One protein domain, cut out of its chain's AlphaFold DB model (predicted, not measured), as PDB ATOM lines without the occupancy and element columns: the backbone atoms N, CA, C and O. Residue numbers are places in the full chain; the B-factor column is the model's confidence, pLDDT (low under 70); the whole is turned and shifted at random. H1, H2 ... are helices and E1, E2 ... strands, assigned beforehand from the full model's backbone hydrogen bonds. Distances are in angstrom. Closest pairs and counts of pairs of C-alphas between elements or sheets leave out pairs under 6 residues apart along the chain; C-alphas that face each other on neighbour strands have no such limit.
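AT A GLANCE: This is residues 98 to 173 of the 654 residues of an uncharacterized protein of Rhodoferax sp. AJA081-3 (UniProt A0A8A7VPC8). Look first for H2, the long helix: H1 folds back beside it, H4 packs on H1, and H3 runs crosswise, its end meeting H2's middle. The loop 150 to 161 joins H3 to H4. Of 76 printed residues, mostly helix, four named helices and one strand follow as H1, H2, E1, H3, H4; the whole is compact, with radius of gyration of the C-alphas 11.4 A and spans of 29 by 24 by 19 A.

HOW THE PARTS SIT: H2, residues 117 to 134, touches H1, residues 101 to 108, with residues 124 to 131 alone: a helical hairpin, closest C-alphas Val 104 and Ser 127, 6.5 A, at a shallow tilt of 9 degrees, opposite ways. H4, residues 162 to 172, touches H1 at C-alphas Leu 107 and Ala 171, 5.0 A, at a shallow tilt of 30 degrees, opposite ways. H3, residues 142 to 149, touches H2's residues 123 to 130 alone, closest C-alphas Leu 149 and Arg 126, 5.7 A, about perpendicular at 89 degrees. E1, residues 137 to 140, pairs with no named strand. In H1, H2, H3 and H4 every O i to N i+4 pair is within hydrogen-bond range.

IN THESE COORDINATES: Find C-alpha 117 at (19.999, 19.354, -35.658); H2 runs 25.5 A to C-alpha 134. H4 runs 15.4 A to C-alpha 172 at (26.386, 26.326, -51.078).

THE WHOLE: The printed part has no cut; the H3 to H4 link is long, and residues 151 to 152 have pLDDT under 70.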
ATOM      1  N   SER A  98      26.094  29.990 -54.351       98.06
ATOM      2  CA  SER A  98      24.764  30.255 -54.898       98.06
ATOM      3  C   SER A  98      23.663  29.959 -53.887       98.06
ATOM      4  O   SER A  98      23.671  28.921 -53.231       98.06
ATOM      5  N   LEU A  99      22.664  30.835 -53.810       98.25
ATOM      6  CA  LEU A  99      21.403  30.591 -53.115       98.25
ATOM      7  C   LEU A  99      20.384  30.076 -54.136       98.25
ATOM      8  O   LEU A  99      19.738  30.848 -54.840       98.25
ATOM      9  N   THR A 100      20.251  28.756 -54.240       98.25
ATOM     10  CA  THR A 100      19.270  28.093 -55.116       98.25
ATOM     11  C   THR A 100      18.618  26.925 -54.389       98.25
ATOM     12  O   THR A 100      19.145  26.439 -53.386       98.25
ATOM     13  N   GLN A 101      17.497  26.421 -54.914       98.06
ATOM     14  CA  GLN A 101      16.818  25.264 -54.327       98.06
ATOM     15  C   GLN A 101      17.752  24.045 -54.227       98.06
ATOM     16  O   GLN A 101      17.832  23.425 -53.172       98.06
ATOM     17  N   ALA A 102      18.557  23.785 -55.262       98.06
ATOM     18  CA  ALA A 102      19.537  22.699 -55.258       98.06
ATOM     19  C   ALA A 102      20.581  22.826 -54.129       98.06
ATOM     20  O   ALA A 102      21.008  21.822 -53.563       98.06
ATOM     21  N   ARG A 103      20.984  24.053 -53.768       97.56
ATOM     22  CA  ARG A 103      21.935  24.311 -52.669       97.56
ATOM     23  C   ARG A 103      21.291  24.186 -51.297       97.56
ATOM     24  O   ARG A 103      21.894  23.626 -50.386       97.56
ATOM     25  N   VAL A 104      20.034  24.608 -51.173       97.94
ATOM     26  CA  VAL A 104      19.221  24.338 -49.979       97.94
ATOM     27  C   VAL A 104      19.052  22.829 -49.774       97.94
ATOM     28  O   VAL A 104      19.209  22.345 -48.655       97.94
ATOM     29  N   ASP A 105      18.801  22.069 -50.841       97.94
ATOM     30  CA  ASP A 105      18.701  20.608 -50.773       97.94
ATOM     31  C   ASP A 105      20.052  19.951 -50.444       97.94
ATOM     32  O   ASP A 105      20.103  19.027 -49.632       97.94
ATOM     33  N   ALA A 106      21.167  20.483 -50.953       96.94
ATOM     34  CA  ALA A 106      22.501  20.049 -50.535       96.94
ATOM     35  C   ALA A 106      22.739  20.271 -49.029       96.94
ATOM     36  O   ALA A 106      23.280  19.388 -48.365       96.94
ATOM     37  N   LEU A 107      22.284  21.397 -48.460       97.19
ATOM     38  CA  LEU A 107      22.339  21.623 -47.009       97.19
ATOM     39  C   LEU A 107      21.454  20.625 -46.250       97.19
ATOM     40  O   LEU A 107      21.867  20.115 -45.207       97.19
ATOM     41  N   ARG A 108      20.260  20.298 -46.764       96.88
ATOM     42  CA  ARG A 108      19.406  19.250 -46.168       96.88
ATOM     43  C   ARG A 108      20.123  17.903 -46.125       96.88
ATOM     44  O   ARG A 108      20.000  17.215 -45.114       96.88
ATOM     45  N   ASN A 109      20.931  17.588 -47.134       96.12
ATOM     46  CA  ASN A 109      21.676  16.333 -47.229       96.12
ATOM     47  C   ASN A 109      22.940  16.265 -46.352       96.12
ATOM     48  O   ASN A 109      23.526  15.196 -46.233       96.12
ATOM     49  N   VAL A 110      23.365  17.352 -45.691       96.50
ATOM     50  CA  VAL A 110      24.499  17.284 -44.744       96.50
ATOM     51  C   VAL A 110      24.175  16.306 -43.600       96.50
ATOM     52  O   VAL A 110      23.126  16.458 -42.969       96.50
ATOM     53  N   PRO A 111      25.035  15.332 -43.263       95.81
ATOM     54  CA  PRO A 111      24.766  14.392 -42.173       95.81
ATOM     55  C   PRO A 111      24.528  15.083 -40.818       95.81
ATOM     56  O   PRO A 111      25.292  15.959 -40.416       95.81
ATOM     57  N   MET A 112      23.505  14.656 -40.064       92.12
ATOM     58  CA  MET A 112      23.177  15.234 -38.739       92.12
ATOM     59  C   MET A 112      24.305  15.074 -37.711       92.12
ATOM     60  O   MET A 112      24.399  15.853 -36.772       92.12
ATOM     61  N   ARG A 113      25.184  14.082 -37.889       93.12
ATOM     62  CA  ARG A 113      26.351  13.891 -37.015       93.12
ATOM     63  C   ARG A 113      27.423  14.973 -37.185       93.12
ATOM     64  O   ARG A 113      28.262  15.127 -36.310       93.12
ATOM     65  N   LEU A 114      27.402  15.693 -38.308       94.88
ATOM     66  CA  LEU A 114      28.355  16.756 -38.637       94.88
ATOM     67  C   LEU A 114      27.776  18.158 -38.432       94.88
ATOM     68  O   LEU A 114      28.507  19.142 -38.512       94.88
ATOM     69  N   PHE A 115      26.465  18.259 -38.212       95.69
ATOM     70  CA  PHE A 115      25.765  19.526 -38.073       95.69
ATOM     71  C   PHE A 115      24.622  19.358 -37.077       95.69
ATOM     72  O   PHE A 115      23.663  18.635 -37.357       95.69
ATOM     73  N   ASP A 116      24.715  20.046 -35.936       95.38
ATOM     74  CA  ASP A 116      23.687  20.007 -34.899       95.38
ATOM     75  C   ASP A 116      22.280  20.246 -35.469       95.38
ATOM     76  O   ASP A 116      22.045  21.175 -36.248       95.38
ATOM     77  N   ALA A 117      21.329  19.405 -35.061       94.25
ATOM     78  CA  ALA A 117      19.999  19.354 -35.658       94.25
ATOM     79  C   ALA A 117      19.225  20.672 -35.492       94.25
ATOM     80  O   ALA A 117      18.543  21.110 -36.429       94.25
ATOM     81  N   ARG A 118      19.352  21.336 -34.333       93.50
ATOM     82  CA  ARG A 118      18.696  22.624 -34.072       93.50
ATOM     83  C   ARG A 118      19.298  23.706 -34.961       93.50
ATOM     84  O   ARG A 118      18.564  24.359 -35.706       93.50
ATOM     85  N   ARG A 119      20.622  23.873 -34.930       94.12
ATOM     86  CA  ARG A 119      21.318  24.895 -35.728       94.12
ATOM     87  C   ARG A 119      21.124  24.684 -37.227       94.12
ATOM     88  O   ARG A 119      20.813  25.639 -37.938       94.12
ATOM     89  N   LYS A 120      21.184  23.439 -37.707       94.94
ATOM     90  CA  LYS A 120      20.904  23.098 -39.108       94.94
ATOM     91  C   LYS A 120      19.482  23.488 -39.518       94.94
ATOM     92  O   LYS A 120      19.295  24.082 -40.577       94.94
ATOM     93  N   SER A 121      18.487  23.196 -38.676       94.19
ATOM     94  CA  SER A 121      17.084  23.549 -38.941       94.19
ATOM     95  C   SER A 121      16.882  25.064 -39.033       94.19
ATOM     96  O   SER A 121      16.198  25.536 -39.941       94.19
ATOM     97  N   LEU A 122      17.535  25.836 -38.155       92.88
ATOM     98  CA  LEU A 122      17.512  27.301 -38.202       92.88
ATOM     99  C   LEU A 122      18.115  27.841 -39.505       92.88
ATOM    100  O   LEU A 122      17.514  28.692 -40.157       92.88
ATOM    101  N   VAL A 123      19.280  27.331 -39.916       94.31
ATOM    102  CA  VAL A 123      19.941  27.771 -41.156       94.31
ATOM    103  C   VAL A 123      19.137  27.370 -42.395       94.31
ATOM    104  O   VAL A 123      19.020  28.163 -43.329       94.31
ATOM    105  N   LEU A 124      18.520  26.185 -42.405       96.31
ATOM    106  CA  LEU A 124      17.627  25.757 -43.485       96.31
ATOM    107  C   LEU A 124      16.413  26.676 -43.627       96.31
ATOM    108  O   LEU A 124      16.112  27.105 -44.740       96.31
ATOM    109  N   ALA A 125      15.748  27.010 -42.518       95.06
ATOM    110  CA  ALA A 125      14.611  27.926 -42.525       95.06
ATOM    111  C   ALA A 125      15.004  29.302 -43.087       95.06
ATOM    112  O   ALA A 125      14.328  29.822 -43.975       95.06
ATOM    113  N   ARG A 126      16.149  29.839 -42.647       94.56
ATOM    114  CA  ARG A 126      16.705  31.106 -43.153       94.56
ATOM    115  C   ARG A 126      17.034  31.040 -44.640       94.56
ATOM    116  O   ARG A 126      16.709  31.960 -45.376       94.56
ATOM    117  N   SER A 127      17.621  29.937 -45.098       96.50
ATOM    118  CA  SER A 127      17.972  29.749 -46.510       96.50
ATOM    119  C   SER A 127      16.732  29.706 -47.404       96.50
ATOM    120  O   SER A 127      16.713  30.330 -48.463       96.50
ATOM    121  N   VAL A 128      15.671  29.015 -46.970       97.25
ATOM    122  CA  VAL A 128      14.386  28.979 -47.688       97.25
ATOM    123  C   VAL A 128      13.742  30.365 -47.715       97.25
ATOM    124  O   VAL A 128      13.315  30.808 -48.779       97.25
ATOM    125  N   GLN A 129      13.712  31.069 -46.581       95.81
ATOM    126  CA  GLN A 129      13.158  32.421 -46.500       95.81
ATOM    127  C   GLN A 129      13.922  33.404 -47.400       95.81
ATOM    128  O   GLN A 129      13.305  34.162 -48.146       95.81
ATOM    129  N   ALA A 130      15.255  33.370 -47.371       95.94
ATOM    130  CA  ALA A 130      16.098  34.216 -48.209       95.94
ATOM    131  C   ALA A 130      15.874  33.934 -49.702       95.94
ATOM    132  O   ALA A 130      15.752  34.871 -50.491       95.94
ATOM    133  N   LEU A 131      15.754  32.655 -50.086       97.19
ATOM    134  CA  LEU A 131      15.465  32.247 -51.463       97.19
ATOM    135  C   LEU A 131      14.076  32.724 -51.918       97.19
ATOM    136  O   LEU A 131      13.926  33.175 -53.049       97.19
ATOM    137  N   GLN A 132      13.069  32.667 -51.044       96.38
ATOM    138  CA  GLN A 132      11.726  33.184 -51.333       96.38
ATOM    139  C   GLN A 132      11.705  34.711 -51.470       96.38
ATOM    140  O   GLN A 132      10.987  35.235 -52.316       96.38
ATOM    141  N   ALA A 133      12.487  35.420 -50.652       95.25
ATOM    142  CA  ALA A 133      12.511  36.880 -50.632       95.25
ATOM    143  C   ALA A 133      13.324  37.492 -51.783       95.25
ATOM    144  O   ALA A 133      12.927  38.511 -52.341       95.25
ATOM    145  N   SER A 134      14.467  36.892 -52.125       95.06
ATOM    146  CA  SER A 134      15.420  37.442 -53.105       95.06
ATOM    147  C   SER A 134      15.433  36.709 -54.450       95.06
ATOM    148  O   SER A 134      16.098  37.156 -55.385       95.06
ATOM    149  N   GLY A 135      14.706  35.595 -54.570       96.38
ATOM    150  CA  GLY A 135      14.828  34.683 -55.705       96.38
ATOM    151  C   GLY A 135      16.190  33.971 -55.745       96.38
ATOM    152  O   GLY A 135      17.012  34.132 -54.839       96.38
ATOM    153  N   PRO A 136      16.451  33.146 -56.775       97.62
ATOM    154  CA  PRO A 136      17.748  32.503 -56.949       97.62
ATOM    155  C   PRO A 136      18.872  33.527 -57.140       97.62
ATOM    156  O   PRO A 136      18.774  34.403 -57.995       97.62
ATOM    157  N   GLN A 137      19.959  33.374 -56.388       97.88
ATOM    158  CA  GLN A 137      21.166  34.199 -56.494       97.88
ATOM    159  C   GLN A 137      22.369  33.297 -56.779       97.88
ATOM    160  O   GLN A 137      22.445  32.185 -56.254       97.88
ATOM    161  N   GLN A 138      23.305  33.749 -57.610       96.81
ATOM    162  CA  GLN A 138      24.461  32.958 -58.045       96.81
ATOM    163  C   GLN A 138      25.746  33.778 -57.995       96.81
ATOM    164  O   GLN A 138      25.694  35.006 -57.971       96.81
ATOM    165  N   HIS A 139      26.893  33.096 -58.008       95.44
ATOM    166  CA  HIS A 139      28.220  33.717 -58.065       95.44
ATOM    167  C   HIS A 139      28.495  34.729 -56.941       95.44
ATOM    168  O   HIS A 139      29.216  35.712 -57.112       95.44
ATOM    169  N   LEU A 140      27.923  34.484 -55.765       97.44
ATOM    170  CA  LEU A 140      28.092  35.324 -54.590       97.44
ATOM    171  C   LEU A 140      29.465  35.094 -53.962       97.44
ATOM    172  O   LEU A 140      29.973  33.972 -53.930       97.44
ATOM    173  N   THR A 141      30.038  36.141 -53.374       96.94
ATOM    174  CA  THR A 141      31.118  35.969 -52.398       96.94
ATOM    175  C   THR A 141      30.555  35.357 -51.115       96.94
ATOM    176  O   THR A 141      29.356  35.461 -50.842       96.94
ATOM    177  N   TRP A 142      31.411  34.750 -50.285       94.69
ATOM    178  CA  TRP A 142      30.944  34.241 -48.993       94.69
ATOM    179  C   TRP A 142      30.258  35.322 -48.133       94.69
ATOM    180  O   TRP A 142      29.142  35.062 -47.692       94.69
ATOM    181  N   PRO A 143      30.829  36.531 -47.938       95.50
ATOM    182  CA  PRO A 143      30.156  37.577 -47.164       95.50
ATOM    183  C   PRO A 143      28.786  37.980 -47.729       95.50
ATOM    184  O   PRO A 143      27.874  38.284 -46.964       95.50
ATOM    185  N   ALA A 144      28.617  37.961 -49.057       95.75
ATOM    186  CA  ALA A 144      27.337  38.275 -49.686       95.75
ATOM    187  C   ALA A 144      26.281  37.196 -49.401       95.75
ATOM    188  O   ALA A 144      25.164  37.523 -49.004       95.75
ATOM    189  N   LEU A 145      26.636  35.912 -49.537       95.69
ATOM    190  CA  LEU A 145      25.734  34.822 -49.157       95.69
ATOM    191  C   LEU A 145      25.429  34.854 -47.655       95.69
ATOM    192  O   LEU A 145      24.273  34.739 -47.261       95.69
ATOM    193  N   GLU A 146      26.445  35.037 -46.816       92.81
ATOM    194  CA  GLU A 146      26.284  35.122 -45.366       92.81
ATOM    195  C   GLU A 146      25.324  36.252 -44.981       92.81
ATOM    196  O   GLU A 146      24.436  36.032 -44.163       92.81
ATOM    197  N   SER A 147      25.415  37.416 -45.634       92.06
ATOM    198  CA  SER A 147      24.479  38.526 -45.436       92.06
ATOM    199  C   SER A 147      23.036  38.156 -45.801       92.06
ATOM    200  O   SER A 147      22.130  38.461 -45.026       92.06
ATOM    201  N   LEU A 148      22.811  37.434 -46.907       91.94
ATOM    202  CA  LEU A 148      21.473  36.953 -47.292       91.94
ATOM    203  C   LEU A 148      20.894  35.945 -46.291       91.94
ATOM    204  O   LEU A 148      19.688  35.921 -46.060       91.94
ATOM    205  N   LEU A 149      21.748  35.105 -45.704       89.50
ATOM    206  CA  LEU A 149      21.354  34.098 -44.714       89.50
ATOM    207  C   LEU A 149      21.274  34.663 -43.286       89.50
ATOM    208  O   LEU A 149      20.778  33.983 -42.378       89.50
ATOM    209  N   SER A 150      21.794  35.871 -43.060       74.75
ATOM    210  CA  SER A 150      22.000  36.410 -41.721       74.75
ATOM    211  C   SER A 150      20.702  36.880 -41.062       74.75
ATOM    212  O   SER A 150      19.992  37.764 -41.530       74.75
ATOM    213  N   GLN A 151      20.446  36.308 -39.889       67.44
ATOM    214  CA  GLN A 151      19.812  36.990 -38.767       67.44
ATOM    215  C   GLN A 151      20.723  36.784 -37.554       67.44
ATOM    216  O   GLN A 151      21.318  35.697 -37.448       67.44
ATOM    217  N   PRO A 152      20.860  37.772 -36.649       68.12
ATOM    218  CA  PRO A 152      21.659  37.597 -35.442       68.12
ATOM    219  C   PRO A 152      21.219  36.316 -34.711       68.12
ATOM    220  O   PRO A 152      20.019  36.012 -34.672       68.12
ATOM    221  N   PRO A 153      22.162  35.497 -34.209       71.81
ATOM    222  CA  PRO A 153      21.793  34.316 -33.447       71.81
ATOM    223  C   PRO A 153      20.973  34.765 -32.232       71.81
ATOM    224  O   PRO A 153      21.330  35.734 -31.566       71.81
ATOM    225  N   ALA A 154      19.853  34.088 -31.966       75.94
ATOM    226  CA  ALA A 154      18.986  34.446 -30.840       75.94
ATOM    227  C   ALA A 154      19.680  34.199 -29.488       75.94
ATOM    228  O   ALA A 154      19.306  34.784 -28.475       75.94
ATOM    229  N   SER A 155      20.701  33.339 -29.482       83.50
ATOM    230  CA  SER A 155      21.562  33.032 -28.347       83.50
ATOM    231  C   SER A 155      22.919  32.509 -28.825       83.50
ATOM    232  O   SER A 155      23.039  32.050 -29.963       83.50
ATOM    233  N   ASP A 156      23.928  32.481 -27.952       82.12
ATOM    234  CA  ASP A 156      25.223  31.854 -28.261       82.12
ATOM    235  C   ASP A 156      25.088  30.376 -28.664       82.12
ATOM    236  O   ASP A 156      25.852  29.885 -29.493       82.12
ATOM    237  N   ALA A 157      24.069  29.680 -28.147       84.31
ATOM    238  CA  ALA A 157      23.764  28.296 -28.511       84.31
ATOM    239  C   ALA A 157      23.327  28.132 -29.980       84.31
ATOM    240  O   ALA A 157      23.406  27.033 -30.522       84.31
ATOM    241  N   ASP A 158      22.891  29.209 -30.641       85.19
ATOM    242  CA  ASP A 158      22.512  29.202 -32.058       85.19
ATOM    243  C   ASP A 158      23.687  29.565 -32.985       85.19
ATOM    244  O   ASP A 158      23.537  29.557 -34.210       85.19
ATOM    245  N   ARG A 159      24.867  29.882 -32.431       89.12
ATOM    246  CA  ARG A 159      26.061  30.201 -33.218       89.12
ATOM    247  C   ARG A 159      26.647  28.929 -33.839       89.12
ATOM    248  O   ARG A 159      26.824  27.903 -33.177       89.12
ATOM    249  N   LEU A 160      26.965  29.003 -35.131       92.12
ATOM    250  CA  LEU A 160      27.657  27.920 -35.829       92.12
ATOM    251  C   LEU A 160      29.096  27.804 -35.323       92.12
ATOM    252  O   LEU A 160      29.793  28.807 -35.148       92.12
ATOM    253  N   THR A 161      29.548  26.571 -35.128       93.06
ATOM    254  CA  THR A 161      30.979  26.276 -35.006       93.06
ATOM    255  C   THR A 161      31.681  26.494 -36.350       93.06
ATOM    256  O   THR A 161      31.034  26.581 -37.395       93.06
ATOM    257  N   LEU A 162      33.017  26.547 -36.347       91.75
ATOM    258  CA  LEU A 162      33.797  26.613 -37.591       91.75
ATOM    259  C   LEU A 162      33.521  25.411 -38.508       91.75
ATOM    260  O   LEU A 162      33.332  25.601 -39.706       91.75
ATOM    261  N   ALA A 163      33.421  24.205 -37.946       93.44
ATOM    262  CA  ALA A 163      33.104  22.989 -38.692       93.44
ATOM    263  C   ALA A 163      31.705  23.050 -39.334       93.44
ATOM    264  O   ALA A 163      31.551  22.758 -40.516       93.44
ATOM    265  N   GLU A 164      30.686  23.516 -38.607       95.00
ATOM    266  CA  GLU A 164      29.336  23.699 -39.167       95.00
ATOM    267  C   GLU A 164      29.286  24.814 -40.217       95.00
ATOM    268  O   GLU A 164      28.593  24.692 -41.228       95.00
ATOM    269  N   GLY A 165      30.057  25.887 -40.016       94.31
ATOM    270  CA  GLY A 165      30.265  26.925 -41.021       94.31
ATOM    271  C   GLY A 165      30.918  26.375 -42.293       94.31
ATOM    272  O   GLY A 165      30.512  26.751 -43.394       94.31
ATOM    273  N   ALA A 166      31.869  25.445 -42.164       94.19
ATOM    274  CA  ALA A 166      32.448  24.727 -43.294       94.19
ATOM    275  C   ALA A 166      31.385  23.885 -44.015       94.19
ATOM    276  O   ALA A 166      31.240  24.018 -45.222       94.19
ATOM    277  N   MET A 167      30.554  23.123 -43.290       95.06
ATOM    278  CA  MET A 167      29.458  22.345 -43.897       95.06
ATOM    279  C   MET A 167      28.479  23.218 -44.678       95.06
ATOM    280  O   MET A 167      28.059  22.858 -45.781       95.06
ATOM    281  N   LEU A 168      28.129  24.377 -44.114       95.19
ATOM    282  CA  LEU A 168      27.289  25.360 -44.783       95.19
ATOM    283  C   LEU A 168      27.954  25.868 -46.068       95.19
ATOM    284  O   LEU A 168      27.321  25.872 -47.123       95.19
ATOM    285  N   ARG A 169      29.238  26.236 -46.012       95.19
ATOM    286  CA  ARG A 169      30.010  26.631 -47.199       95.19
ATOM    287  C   ARG A 169      29.992  25.532 -48.258       95.19
ATOM    288  O   ARG A 169      29.657  25.825 -49.402       95.19
ATOM    289  N   SER A 170      30.292  24.286 -47.902       95.12
ATOM    290  CA  SER A 170      30.374  23.158 -48.845       95.12
ATOM    291  C   SER A 170      29.021  22.796 -49.459       95.12
ATOM    292  O   SER A 170      28.945  22.315 -50.588       95.12
ATOM    293  N   ALA A 171      27.915  23.051 -48.755       96.31
ATOM    294  CA  ALA A 171      26.577  22.890 -49.319       96.31
ATOM    295  C   ALA A 171      26.253  23.947 -50.394       96.31
ATOM    296  O   ALA A 171      25.598  23.624 -51.388       96.31
ATOM    297  N   PHE A 172      26.734  25.183 -50.224       97.44
ATOM    298  CA  PHE A 172      26.386  26.326 -51.078       97.44
ATOM    299  C   PHE A 172      27.426  26.674 -52.153       97.44
ATOM    300  O   PHE A 172      27.118  27.469 -53.040       97.44
ATOM    301  N   VAL A 173      28.629  26.096 -52.098       97.00
ATOM    302  CA  VAL A 173      29.734  26.409 -53.020       97.00
ATOM    303  C   VAL A 173      29.430  26.007 -54.460       97.00
ATOM    304  O   VAL A 173      28.949  24.904 -54.731       97.00
TER     305      VAL A 173